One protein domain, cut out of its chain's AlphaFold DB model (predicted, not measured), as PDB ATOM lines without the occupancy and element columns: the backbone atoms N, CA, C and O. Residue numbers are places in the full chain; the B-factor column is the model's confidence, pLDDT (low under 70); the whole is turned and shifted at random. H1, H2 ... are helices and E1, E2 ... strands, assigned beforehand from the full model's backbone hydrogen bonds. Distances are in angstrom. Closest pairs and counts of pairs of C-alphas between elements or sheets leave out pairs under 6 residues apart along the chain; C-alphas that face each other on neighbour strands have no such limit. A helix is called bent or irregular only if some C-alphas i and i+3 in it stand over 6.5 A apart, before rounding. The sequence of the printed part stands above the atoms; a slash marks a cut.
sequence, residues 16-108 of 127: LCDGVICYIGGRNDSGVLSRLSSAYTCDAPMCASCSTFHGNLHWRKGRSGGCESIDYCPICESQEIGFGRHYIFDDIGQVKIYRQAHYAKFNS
ATOM      1  N   LEU A  16      -5.986   2.130  33.232       90.50
ATOM      2  CA  LEU A  16      -6.812   2.985  34.081       90.50
ATOM      3  C   LEU A  16      -5.997   3.402  35.307       90.50
ATOM      4  O   LEU A  16      -5.225   2.610  35.825       90.50
ATOM      5  N   CYS A  17      -6.173   4.642  35.761       88.94
ATOM      6  CA  CYS A  17      -5.486   5.136  36.953       88.94
ATOM      7  C   CYS A  17      -6.036   4.515  38.249       88.94
ATOM      8  O   CYS A  17      -7.215   4.711  38.569       88.94
ATOM      9  N   ASP A  18      -5.154   3.917  39.052       88.38
ATOM     10  CA  ASP A  18      -5.462   3.277  40.342       88.38
ATOM     11  C   ASP A  18      -5.417   4.238  41.541       88.38
ATOM     12  O   ASP A  18      -5.606   3.838  42.694       88.38
ATOM     13  N   GLY A  19      -5.161   5.526  41.300       87.00
ATOM     14  CA  GLY A  19      -5.119   6.538  42.351       87.00
ATOM     15  C   GLY A  19      -6.456   6.621  43.088       87.00
ATOM     16  O   GLY A  19      -7.476   6.958  42.492       87.00
ATOM     17  N   VAL A  20      -6.475   6.320  44.389       86.50
ATOM     18  CA  VAL A  20      -7.699   6.397  45.201       86.50
ATOM     19  C   VAL A  20      -8.049   7.859  45.458       86.50
ATOM     20  O   VAL A  20      -7.262   8.595  46.053       86.50
ATOM     21  N   ILE A  21      -9.248   8.268  45.041       82.75
ATOM     22  CA  ILE A  21      -9.720   9.658  45.137       82.75
ATOM     23  C   ILE A  21     -10.718   9.873  46.276       82.75
ATOM     24  O   ILE A  21     -10.842  10.989  46.770       82.75
ATOM     25  N   CYS A  22     -11.423   8.830  46.712       82.69
ATOM     26  CA  CYS A  22     -12.322   8.891  47.861       82.69
ATOM     27  C   CYS A  22     -12.674   7.493  48.380       82.69
ATOM     28  O   CYS A  22     -12.354   6.472  47.767       82.69
ATOM     29  N   TYR A  23     -13.375   7.461  49.507       81.88
ATOM     30  CA  TYR A  23     -13.986   6.267  50.072       81.88
ATOM     31  C   TYR A  23     -15.494   6.462  50.195       81.88
ATOM     32  O   TYR A  23     -15.983   7.579  50.364       81.88
ATOM     33  N   ILE A  24     -16.235   5.359  50.159       81.12
ATOM     34  CA  ILE A  24     -17.603   5.340  50.676       81.12
ATOM     35  C   ILE A  24     -17.564   4.770  52.086       81.12
ATOM     36  O   ILE A  24     -16.869   3.787  52.364       81.12
ATOM     37  N   GLY A  25     -18.295   5.404  52.991       77.50
ATOM     38  CA  GLY A  25     -18.396   4.951  54.364       77.50
ATOM     39  C   GLY A  25     -19.704   5.373  55.004       77.50
ATOM     40  O   GLY A  25     -20.323   6.336  54.579       77.50
ATOM     41  N   GLY A  26     -20.125   4.625  56.019       70.38
ATOM     42  CA  GLY A  26     -21.254   5.008  56.860       70.38
ATOM     43  C   GLY A  26     -20.772   5.806  58.064       70.38
ATOM     44  O   GLY A  26     -19.743   5.469  58.663       70.38
ATOM     45  N   ARG A  27     -21.517   6.843  58.445       66.50
ATOM     46  CA  ARG A  27     -21.376   7.515  59.745       66.50
ATOM     47  C   ARG A  27     -22.399   6.944  60.729       66.50
ATOM     48  O   ARG A  27     -23.484   6.540  60.325       66.50
ATOM     49  N   ASN A  28     -22.041   6.849  62.006       67.88
ATOM     50  CA  ASN A  28     -23.004   6.554  63.072       67.88
ATOM     51  C   ASN A  28     -23.776   7.823  63.483       67.88
ATOM     52  O   ASN A  28     -23.474   8.922  63.018       67.88
ATOM     53  N   ASP A  29     -24.734   7.671  64.398       70.88
ATOM     54  CA  ASP A  29     -25.596   8.760  64.886       70.88
ATOM     55  C   ASP A  29     -24.822   9.915  65.555       70.88
ATOM     56  O   ASP A  29     -25.329  11.029  65.651       70.88
ATOM     57  N   SER A  30     -23.575   9.681  65.984       69.12
ATOM     58  CA  SER A  30     -22.673  10.712  66.514       69.12
ATOM     59  C   SER A  30     -21.784  11.368  65.448       69.12
ATOM     60  O   SER A  30     -20.905  12.163  65.779       69.12
ATOM     61  N   GLY A  31     -22.003  11.065  64.164       60.12
ATOM     62  CA  GLY A  31     -21.253  11.617  63.032       60.12
ATOM     63  C   GLY A  31     -19.852  11.021  62.852       60.12
ATOM     64  O   GLY A  31     -19.100  11.484  61.992       60.12
ATOM     65  N   VAL A  32     -19.499   9.998  63.631       65.31
ATOM     66  CA  VAL A  32     -18.216   9.293  63.573       65.31
ATOM     67  C   VAL A  32     -18.272   8.214  62.497       65.31
ATOM     68  O   VAL A  32     -19.269   7.509  62.338       65.31
ATOM     69  N   LEU A  33     -17.176   8.067  61.755       63.75
ATOM     70  CA  LEU A  33     -17.038   7.034  60.739       63.75
ATOM     71  C   LEU A  33     -17.172   5.640  61.371       63.75
ATOM     72  O   LEU A  33     -16.326   5.230  62.161       63.75
ATOM     73  N   SER A  34     -18.233   4.914  61.028       64.06
ATOM     74  CA  SER A  34     -18.541   3.606  61.613       64.06
ATOM     75  C   SER A  34     -18.111   2.447  60.718       64.06
ATOM     76  O   SER A  34     -17.857   1.347  61.212       64.06
ATOM     77  N   ARG A  35     -18.000   2.675  59.403       63.50
ATOM     78  CA  ARG A  35     -17.606   1.646  58.433       63.50
ATOM     79  C   ARG A  35     -17.004   2.265  57.175       63.50
ATOM     80  O   ARG A  35     -17.665   3.070  56.533       63.50
ATOM     81  N   LEU A  36     -15.801   1.841  56.788       63.97
ATOM     82  CA  LEU A  36     -15.278   2.022  55.427       63.97
ATOM     83  C   LEU A  36     -15.795   0.865  54.567       63.97
ATOM     84  O   LEU A  36     -15.583  -0.292  54.928       63.97
ATOM     85  N   SER A  37     -16.514   1.157  53.482       68.44
ATOM     86  CA  SER A  37     -17.056   0.122  52.595       68.44
ATOM     87  C   SER A  37     -16.088  -0.198  51.459       68.44
ATOM     88  O   SER A  37     -15.650  -1.340  51.346       68.44
ATOM     89  N   SER A  38     -15.715   0.812  50.670       75.69
ATOM     90  CA  SER A  38     -14.929   0.637  49.448       75.69
ATOM     91  C   SER A  38     -14.103   1.880  49.129       75.69
ATOM     92  O   SER A  38     -14.579   3.008  49.281       75.69
ATOM     93  N   ALA A  39     -12.880   1.663  48.645       82.62
ATOM     94  CA  ALA A  39     -12.077   2.691  47.993       82.62
ATOM     95  C   ALA A  39     -12.582   2.909  46.563       82.62
ATOM     96  O   ALA A  39     -12.933   1.945  45.882       82.62
ATOM     97  N   TYR A  40     -12.590   4.158  46.109       85.44
ATOM     98  CA  TYR A  40     -12.913   4.511  44.734       85.44
ATOM     99  C   TYR A  40     -11.714   5.160  44.061       85.44
ATOM    100  O   TYR A  40     -11.162   6.158  44.532       85.44
ATOM    101  N   THR A  41     -11.325   4.562  42.944       86.94
ATOM    102  CA  THR A  41     -10.192   4.949  42.112       86.94
ATOM    103  C   THR A  41     -10.557   6.076  41.157       86.94
ATOM    104  O   THR A  41     -11.733   6.374  40.895       86.94
ATOM    105  N   CYS A  42      -9.513   6.726  40.664       86.00
ATOM    106  CA  CYS A  42      -9.552   7.746  39.641       86.00
ATOM    107  C   CYS A  42     -10.231   7.176  38.393       86.00
ATOM    108  O   CYS A  42     -11.253   7.715  37.991       86.00
ATOM    109  N   ASP A  43      -9.779   6.024  37.884       88.19
ATOM    110  CA  ASP A  43     -10.255   5.388  36.643       88.19
ATOM    111  C   ASP A  43     -10.056   6.267  35.395       88.19
ATOM    112  O   ASP A  43     -10.806   6.167  34.420       88.19
ATOM    113  N   ALA A  44      -9.064   7.162  35.404       86.81
ATOM    114  CA  ALA A  44      -8.728   7.954  34.224       86.81
ATOM    115  C   ALA A  44      -8.101   7.044  33.153       86.81
ATOM    116  O   ALA A  44      -7.068   6.434  33.443       86.81
ATOM    117  N   PRO A  45      -8.660   6.946  31.929       88.38
ATOM    118  CA  PRO A  45      -8.022   6.211  30.845       88.38
ATOM    119  C   PRO A  45      -6.716   6.873  30.416       88.38
ATOM    120  O   PRO A  45      -6.655   8.071  30.117       88.38
ATOM    121  N   MET A  46      -5.667   6.062  30.358       88.12
ATOM    122  CA  MET A  46      -4.293   6.489  30.138       88.12
ATOM    123  C   MET A  46      -3.515   5.466  29.308       88.12
ATOM    124  O   MET A  46      -3.825   4.277  29.283       88.12
ATOM    125  N   CYS A  47      -2.515   5.948  28.578       89.00
ATOM    126  CA  CYS A  47      -1.539   5.099  27.902       89.00
ATOM    127  C   CYS A  47      -0.363   4.800  28.842       89.00
ATOM    128  O   CYS A  47      -0.102   5.573  29.765       89.00
ATOM    129  N   ALA A  48       0.397   3.743  28.555       88.19
ATOM    130  CA  ALA A  48       1.569   3.362  29.349       88.19
ATOM    131  C   ALA A  48       2.648   4.463  29.436       88.19
ATOM    132  O   ALA A  48       3.384   4.550  30.409       88.19
ATOM    133  N   SER A  49       2.745   5.352  28.441       88.06
ATOM    134  CA  SER A  49       3.695   6.476  28.497       88.06
ATOM    135  C   SER A  49       3.259   7.604  29.437       88.06
ATOM    136  O   SER A  49       4.080   8.432  29.811       88.06
ATOM    137  N   CYS A  50       1.967   7.683  29.765       86.25
ATOM    138  CA  CYS A  50       1.421   8.650  30.716       86.25
ATOM    139  C   CYS A  50       1.192   8.026  32.100       86.25
ATOM    140  O   CYS A  50       0.690   8.716  32.983       86.25
ATOM    141  N   SER A  51       1.511   6.742  32.286       87.81
ATOM    142  CA  SER A  51       1.404   6.057  33.571       87.81
ATOM    143  C   SER A  51       2.702   6.112  34.351       87.81
ATOM    144  O   SER A  51       3.771   5.873  33.792       87.81
ATOM    145  N   THR A  52       2.583   6.322  35.656       89.75
ATOM    146  CA  THR A  52       3.673   6.134  36.612       89.75
ATOM    147  C   THR A  52       3.372   4.905  37.453       89.75
ATOM    148  O   THR A  52       2.316   4.822  38.074       89.75
ATOM    149  N   PHE A  53       4.291   3.944  37.470       89.25
ATOM    150  CA  PHE A  53       4.148   2.724  38.255       89.25
ATOM    151  C   PHE A  53       4.441   2.997  39.737       89.25
ATOM    152  O   PHE A  53       5.521   3.480  40.077       89.25
ATOM    153  N   HIS A  54       3.505   2.647  40.618       86.50
ATOM    154  CA  HIS A  54       3.610   2.834  42.075       86.50
ATOM    155  C   HIS A  54       3.854   1.547  42.850       86.50
ATOM    156  O   HIS A  54       4.277   1.583  44.005       86.50
ATOM    157  N   GLY A  55       3.598   0.395  42.244       85.75
ATOM    158  CA  GLY A  55       3.818  -0.879  42.903       85.75
ATOM    159  C   GLY A  55       2.894  -1.964  42.397       85.75
ATOM    160  O   GLY A  55       2.223  -1.826  41.386       85.75
ATOM    161  N   ASN A  56       2.876  -3.066  43.135       88.62
ATOM    162  CA  ASN A  56       2.097  -4.242  42.793       88.62
ATOM    163  C   ASN A  56       1.232  -4.655  43.982       88.62
ATOM    164  O   ASN A  56       1.749  -4.939  45.071       88.62
ATOM    165  N   LEU A  57      -0.076  -4.751  43.767       83.00
ATOM    166  CA  LEU A  57      -1.000  -5.357  44.705       83.00
ATOM    167  C   LEU A  57      -0.984  -6.872  44.522       83.00
ATOM    168  O   LEU A  57      -1.499  -7.419  43.548       83.00
ATOM    169  N   HIS A  58      -0.417  -7.563  45.503       86.31
ATOM    170  CA  HIS A  58      -0.442  -9.015  45.548       86.31
ATOM    171  C   HIS A  58      -1.609  -9.474  46.411       86.31
ATOM    172  O   HIS A  58      -1.717  -9.088  47.576       86.31
ATOM    173  N   TRP A  59      -2.444 -10.358  45.880       84.75
ATOM    174  CA  TRP A  59      -3.500 -10.997  46.654       84.75
ATOM    175  C   TRP A  59      -3.354 -12.512  46.601       84.75
ATOM    176  O   TRP A  59      -2.977 -13.103  45.590       84.75
ATOM    177  N   ARG A  60      -3.656 -13.164  47.724       82.56
ATOM    178  CA  ARG A  60      -3.728 -14.622  47.826       82.56
ATOM    179  C   ARG A  60      -5.024 -15.012  48.514       82.56
ATOM    180  O   ARG A  60      -5.345 -14.507  49.585       82.56
ATOM    181  N   LYS A  61      -5.744 -15.951  47.912       80.12
ATOM    182  CA  LYS A  61      -6.927 -16.603  48.470       80.12
ATOM    183  C   LYS A  61      -6.734 -18.118  48.388       80.12
ATOM    184  O   LYS A  61      -6.983 -18.746  47.360       80.12
ATOM    185  N   GLY A  62      -6.263 -18.705  49.487       83.25
ATOM    186  CA  GLY A  62      -5.909 -20.124  49.540       83.25
ATOM    187  C   GLY A  62      -4.748 -20.447  48.596       83.25
ATOM    188  O   GLY A  62      -3.664 -19.884  48.733       83.25
ATOM    189  N   ARG A  63      -4.974 -21.357  47.640       82.50
ATOM    190  CA  ARG A  63      -3.973 -21.750  46.628       82.50
ATOM    191  C   ARG A  63      -3.947 -20.850  45.392       82.50
ATOM    192  O   ARG A  63      -3.030 -20.978  44.588       82.50
ATOM    193  N   SER A  64      -4.920 -19.957  45.247       80.25
ATOM    194  CA  SER A  64      -4.993 -19.016  44.132       80.25
ATOM    195  C   SER A  64      -4.483 -17.650  44.570       80.25
ATOM    196  O   SER A  64      -4.656 -17.251  45.722       80.25
ATOM    197  N   GLY A  65      -3.868 -16.916  43.657       85.56
ATOM    198  CA  GLY A  65      -3.428 -15.553  43.902       85.56
ATOM    199  C   GLY A  65      -3.186 -14.817  42.600       85.56
ATOM    200  O   GLY A  65      -3.154 -15.432  41.533       85.56
ATOM    201  N   GLY A  66      -3.023 -13.510  42.711       87.56
ATOM    202  CA  GLY A  66      -2.766 -12.620  41.596       87.56
ATOM    203  C   GLY A  66      -1.851 -11.480  42.007       87.56
ATOM    204  O   GLY A  66      -1.587 -11.254  43.192       87.56
ATOM    205  N   CYS A  67      -1.357 -10.793  40.991       86.88
ATOM    206  CA  CYS A  67      -0.599  -9.565  41.102       86.88
ATOM    207  C   CYS A  67      -1.242  -8.581  40.131       86.88
ATOM    208  O   CYS A  67      -1.369  -8.897  38.949       86.88
ATOM    209  N   GLU A  68      -1.656  -7.431  40.633       85.75
ATOM    210  CA  GLU A  68      -2.114  -6.306  39.821       85.75
ATOM    211  C   GLU A  68      -1.106  -5.173  39.981       85.75
ATOM    212  O   GLU A  68      -0.586  -4.971  41.082       85.75
ATOM    213  N   SER A  69      -0.778  -4.477  38.894       88.00
ATOM    214  CA  SER A  69       0.002  -3.246  38.990       88.00
ATOM    215  C   SER A  69      -0.855  -2.138  39.598       88.00
ATOM    216  O   SER A  69      -2.081  -2.196  39.572       88.00
ATOM    217  N   ILE A  70      -0.191  -1.170  40.214       88.75
ATOM    218  CA  ILE A  70      -0.783   0.071  40.694       88.75
ATOM    219  C   ILE A  70      -0.154   1.175  39.854       88.75
ATOM    220  O   ILE A  70       1.026   1.482  40.035       88.75
ATOM    221  N   ASP A  71      -0.933   1.756  38.951       89.19
ATOM    222  CA  ASP A  71      -0.472   2.736  37.971       89.19
ATOM    223  C   ASP A  71      -1.208   4.069  38.145       89.19
ATOM    224  O   ASP A  71      -2.438   4.152  38.118       89.19
ATOM    225  N   TYR A  72      -0.458   5.154  38.342       88.06
ATOM    226  CA  TYR A  72      -1.005   6.491  38.574       88.06
ATOM    227  C   TYR A  72      -0.903   7.361  37.324       88.06
ATOM    228  O   TYR A  72       0.076   7.328  36.579       88.06
ATOM    229  N   CYS A  73      -1.941   8.164  37.092       86.88
ATOM    230  CA  CYS A  73      -1.929   9.198  36.067       86.88
ATOM    231  C   CYS A  73      -1.175  10.446  36.553       86.88
ATOM    232  O   CYS A  73      -1.025  10.623  37.763       86.88
ATOM    233  N   PRO A  74      -0.803  11.388  35.665       83.88
ATOM    234  CA  PRO A  74      -0.063  12.595  36.051       83.88
ATOM    235  C   PRO A  74      -0.768  13.457  37.117       83.88
ATOM    236  O   PRO A  74      -0.123  14.134  37.916       83.88
ATOM    237  N   ILE A  75      -2.105  13.417  37.170       82.12
ATOM    238  CA  ILE A  75      -2.884  14.112  38.208       82.12
ATOM    239  C   ILE A  75      -2.741  13.423  39.569       82.12
ATOM    240  O   ILE A  75      -2.562  14.096  40.577       82.12
ATOM    241  N   CYS A  76      -2.851  12.095  39.614       81.75
ATOM    242  CA  CYS A  76      -2.715  11.343  40.860       81.75
ATOM    243  C   CYS A  76      -1.258  11.268  41.326       81.75
ATOM    244  O   CYS A  76      -1.035  11.225  42.524       81.75
ATOM    245  N   GLU A  77      -0.295  11.314  40.406       83.50
ATOM    246  CA  GLU A  77       1.135  11.435  40.709       83.50
ATOM    247  C   GLU A  77       1.455  12.756  41.415       83.50
ATOM    248  O   GLU A  77       2.128  12.784  42.439       83.50
ATOM    249  N   SER A  78       0.946  13.865  40.867       77.00
ATOM    250  CA  SER A  78       1.179  15.206  41.420       77.00
ATOM    251  C   SER A  78       0.412  15.467  42.717       77.00
ATOM    252  O   SER A  78       0.726  16.405  43.449       77.00
ATOM    253  N   GLN A  79      -0.593  14.648  43.023       73.44
ATOM    254  CA  GLN A  79      -1.251  14.649  44.320       73.44
ATOM    255  C   GLN A  79      -0.482  13.721  45.256       73.44
ATOM    256  O   GLN A  79      -0.553  12.505  45.132       73.44
ATOM    257  N   GLU A  80       0.240  14.298  46.217       57.34
ATOM    258  CA  GLU A  80       0.990  13.522  47.204       57.34
ATOM    259  C   GLU A  80       0.140  12.426  47.882       57.34
ATOM    260  O   GLU A  80      -1.075  12.554  48.101       57.34
ATOM    261  N   ILE A  81       0.827  11.334  48.229       48.34
ATOM    262  CA  ILE A  81       0.318  10.105  48.848       48.34
ATOM    263  C   ILE A  81      -0.684  10.425  49.973       48.34
ATOM    264  O   ILE A  81      -0.303  10.784  51.085       48.34
ATOM    265  N   GLY A  82      -1.983  10.228  49.713       52.78
ATOM    266  CA  GLY A  82      -3.034  10.325  50.735       52.78
ATOM    267  C   GLY A  82      -4.250  11.188  50.397       52.78
ATOM    268  O   GLY A  82      -5.206  11.163  51.173       52.78
ATOM    269  N   PHE A  83      -4.277  11.882  49.254       57.75
ATOM    270  CA  PHE A  83      -5.370  12.795  48.876       57.75
ATOM    271  C   PHE A  83      -6.784  12.195  49.028       57.75
ATOM    272  O   PHE A  83      -7.670  12.823  49.610       57.75
ATOM    273  N   GLY A  84      -7.003  10.951  48.592       57.06
ATOM    274  CA  GLY A  84      -8.322  10.317  48.670       57.06
ATOM    275  C   GLY A  84      -8.753   9.821  50.052       57.06
ATOM    276  O   GLY A  84      -9.912   9.457  50.224       57.06
ATOM    277  N   ARG A  85      -7.869   9.816  51.060       59.28
ATOM    278  CA  ARG A  85      -8.188   9.305  52.410       59.28
ATOM    279  C   ARG A  85      -9.122  10.214  53.206       59.28
ATOM    280  O   ARG A  85      -9.724   9.757  54.172       59.28
ATOM    281  N   HIS A  86      -9.254  11.478  52.809       60.50
ATOM    282  CA  HIS A  86     -10.031  12.475  53.552       60.50
ATOM    283  C   HIS A  86     -11.482  12.612  53.083       60.50
ATOM    284  O   HIS A  86     -12.310  13.161  53.811       60.50
ATOM    285  N   TYR A  87     -11.808  12.124  51.884       66.50
ATOM    286  CA  TYR A  87     -13.136  12.281  51.299       66.50
ATOM    287  C   TYR A  87     -13.937  11.001  51.474       66.50
ATOM    288  O   TYR A  87     -13.674   9.995  50.817       66.50
ATOM    289  N   ILE A  88     -14.915  11.056  52.375       72.94
ATOM    290  CA  ILE A  88     -15.826   9.952  52.660       72.94
ATOM    291  C   ILE A  88     -17.231  10.392  52.279       72.94
ATOM    292  O   ILE A  88     -17.757  11.344  52.860       72.94
ATOM    293  N   PHE A  89     -17.805   9.701  51.300       78.25
ATOM    294  CA  PHE A  89     -19.158   9.931  50.810       78.25
ATOM    295  C   PHE A  89     -20.119   8.869  51.341       78.25
ATOM    296  O   PHE A  89     -19.727   7.720  51.549       78.25
ATOM    297  N   ASP A  90     -21.382   9.258  51.504       75.25
ATOM    298  CA  ASP A  90     -22.448   8.349  51.934       75.25
ATOM    299  C   ASP A  90     -23.150   7.689  50.726       75.25
ATOM    300  O   ASP A  90     -23.801   6.656  50.875       75.25
ATOM    301  N   ASP A  91     -22.995   8.255  49.517       77.62
ATOM    302  CA  ASP A  91     -23.657   7.801  48.286       77.62
ATOM    303  C   ASP A  91     -22.706   7.671  47.074       77.62
ATOM    304  O   ASP A  91     -21.796   8.475  46.855       77.62
ATOM    305  N   ILE A  92     -22.972   6.675  46.222       77.12
ATOM    306  CA  ILE A  92     -22.197   6.385  45.002       77.12
ATOM    307  C   ILE A  92     -22.368   7.490  43.946       77.12
ATOM    308  O   ILE A  92     -21.443   7.767  43.176       77.12
ATOM    309  N   GLY A  93     -23.530   8.141  43.877       79.31
ATOM    310  CA  GLY A  93     -23.770   9.263  42.968       79.31
ATOM    311  C   GLY A  93     -22.815  10.428  43.226       79.31
ATOM    312  O   GLY A  93     -22.260  10.991  42.279       79.31
ATOM    313  N   GLN A  94     -22.530  10.719  44.498       78.62
ATOM    314  CA  GLN A  94     -21.556  11.742  44.893       78.62
ATOM    315  C   GLN A  94     -20.143  11.401  44.416       78.62
ATOM    316  O   GLN A  94     -19.430  12.282  43.938       78.62
ATOM    317  N   VAL A  95     -19.763  10.121  44.449       78.81
ATOM    318  CA  VAL A  95     -18.459   9.668  43.947       78.81
ATOM    319  C   VAL A  95     -18.304   9.938  42.452       78.81
ATOM    320  O   VAL A  95     -17.253  10.412  42.022       78.81
ATOM    321  N   LYS A  96     -19.346   9.697  41.644       79.44
ATOM    322  CA  LYS A  96     -19.297   9.979  40.196       79.44
ATOM    323  C   LYS A  96     -19.085  11.465  39.914       79.44
ATOM    324  O   LYS A  96     -18.264  11.813  39.067       79.44
ATOM    325  N   ILE A  97     -19.796  12.327  40.640       79.00
ATOM    326  CA  ILE A  97     -19.650  13.784  40.533       79.00
ATOM    327  C   ILE A  97     -18.246  14.201  40.974       79.00
ATOM    328  O   ILE A  97     -17.587  14.969  40.278       79.00
ATOM    329  N   TYR A  98     -17.758  13.656  42.089       79.38
ATOM    330  CA  TYR A  98     -16.424  13.947  42.601       79.38
ATOM    331  C   TYR A  98     -15.327  13.525  41.623       79.38
ATOM    332  O   TYR A  98     -14.399  14.289  41.387       79.38
ATOM    333  N   ARG A  99     -15.460  12.362  40.976       80.56
ATOM    334  CA  ARG A  99     -14.543  11.901  39.925       80.56
ATOM    335  C   ARG A  99     -14.521  12.850  38.728       80.56
ATOM    336  O   ARG A  99     -13.453  13.241  38.267       80.56
ATOM    337  N   GLN A 100     -15.689  13.272  38.245       76.25
ATOM    338  CA  GLN A 100     -15.768  14.251  37.156       76.25
ATOM    339  C   GLN A 100     -15.162  15.599  37.556       76.25
ATOM    340  O   GLN A 100     -14.429  16.199  36.771       76.25
ATOM    341  N   ALA A 101     -15.422  16.061  38.780       74.88
ATOM    342  CA  ALA A 101     -14.854  17.292  39.316       74.88
ATOM    343  C   ALA A 101     -13.333  17.189  39.501       74.88
ATOM    344  O   ALA A 101     -12.624  18.148  39.205       74.88
ATOM    345  N   HIS A 102     -12.834  16.028  39.931       77.62
ATOM    346  CA  HIS A 102     -11.410  15.730  40.037       77.62
ATOM    347  C   HIS A 102     -10.738  15.938  38.680       77.62
ATOM    348  O   HIS A 102      -9.790  16.705  38.605       77.62
ATOM    349  N   TYR A 103     -11.296  15.398  37.592       73.50
ATOM    350  CA  TYR A 103     -10.790  15.657  36.238       73.50
ATOM    351  C   TYR A 103     -10.937  17.121  35.806       73.50
ATOM    352  O   TYR A 103     -10.008  17.718  35.268       73.50
ATOM    353  N   ALA A 104     -12.114  17.712  36.026       67.50
ATOM    354  CA  ALA A 104     -12.442  19.053  35.552       67.50
ATOM    355  C   ALA A 104     -11.612  20.147  36.233       67.50
ATOM    356  O   ALA A 104     -11.277  21.142  35.589       67.50
ATOM    357  N   LYS A 105     -11.236  19.957  37.503       63.97
ATOM    358  CA  LYS A 105     -10.363  20.869  38.252       63.97
ATOM    359  C   LYS A 105      -9.055  21.118  37.499       63.97
ATOM    360  O   LYS A 105      -8.665  22.274  37.355       63.97
ATOM    361  N   PHE A 106      -8.450  20.063  36.959       59.84
ATOM    362  CA  PHE A 106      -7.196  20.143  36.200       59.84
ATOM    363  C   PHE A 106      -7.383  20.566  34.739       59.84
ATOM    364  O   PHE A 106      -6.419  20.925  34.080       59.84
ATOM    365  N   ASN A 107      -8.625  20.620  34.252       55.09
ATOM    366  CA  ASN A 107      -8.962  21.231  32.964       55.09
ATOM    367  C   ASN A 107      -9.276  22.737  33.069       55.09
ATOM    368  O   ASN A 107      -9.555  23.382  32.055       55.09
ATOM    369  N   SER A 108      -9.296  23.306  34.280       50.97
ATOM    370  CA  SER A 108      -9.734  24.682  34.530       50.97
ATOM    371  C   SER A 108      -8.556  25.629  34.770       50.97
ATOM    372  O   SER A 108      -7.652  25.325  35.539       50.97
TER     373      SER A 108
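What this domain is: This is residues 16 to 108 of the 127 residues of an uncharacterized protein of Providencia sneebia DSM 19967 (UniProt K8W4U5). Two long strand hairpins, E1-E2 and E3-E4, make the limbs of a loose L, and residues 60 to 65 at the tip of the second limb stick out. The short helices H1 and H2 lie near the corner of the L, while the longer helix H3 has its residues 92 to 102 beside the first hairpin. The printed part has 93 residues, with four named strands and then three named helices in the order E1 E2 E3 E4 H1 H2 H3; each hairpin is an antiparallel sheet of two strands, and the class is mixed, helices and strands. The whole is flat, with spans of 47 by 45 by 22 A, and only just loose, close to compact, with a radius of gyration of the C-alphas of 15.1 A.

Where its parts are: E1, residues 20 to 27, begins with C-alpha 20 at (-7.699, 6.397, 45.201) and is 20.0 A long. E2, residues 33 to 41, is also 20.0 A long from first to last C-alpha and bends by 60 degrees at residue 37. E3, residues 52 to 61, is 27.7 A long, and E4, residues 64 to 72, is 26.4 A long, from C-alpha 64 at (-4.993, -19.016, 44.132). H1 is residues 74 to 78, 6.1 A, and H2 is residues 83 to 86. H2 is irregular, but only just: C-alphas 83 and 86 are 6.6 A apart. H3, residues 92 to 106, is 22.2 A long and ends with C-alpha 106 at (-7.196, 20.143, 36.200).

How they stand to each other: E1 and E2 form a hairpin, antiparallel at 156 degrees, with N 24 and O 38 at 3.0 A and N 37 and O 24 at 2.9 A, within hydrogen-bond range. Residues 23 to 24 of E1 also pair, parallel, with residues 88 to 89. E1 and H2 have 11 pairs of C-alphas within 8 A, the closest those of Ile 21 and Gly 84 at 3.9 A. The closest C-alphas of E1 and H3 are those of Cys 22 and Val 95, 7.3 A apart. E3 and E4 form the other hairpin, antiparallel at 161 degrees, with N 57 and O 68 at 2.7 A and N 70 and O 55 at 2.8 A, within hydrogen-bond range. E1 is apart from E3 and E4. The closest C-alphas of E3 and H1 are those of Thr 52 and Glu 77, at 7.2 A. H1 and H3 are close but not clearly touching, with Ile 75 and Phe 106 closest, their C-alphas 7.7 A apart. In H1 every O i to N i+4 pair is within hydrogen-bond range, in H3 10 of 11 are, and H2 is too short for such a pair.

The domain as a whole: The C-alphas of Arg 63 and Ser 108 are the two farthest apart, at 48.3 A. The printed part has no cut, and no link between named elements is long; the link from E2 to E3, 10 residues, is short and the others are tight. The mean pLDDT of the printed part is 77.6; it is under 70 at residues 27 to 28, 30 to 37, 80 to 87 and 104 to 108.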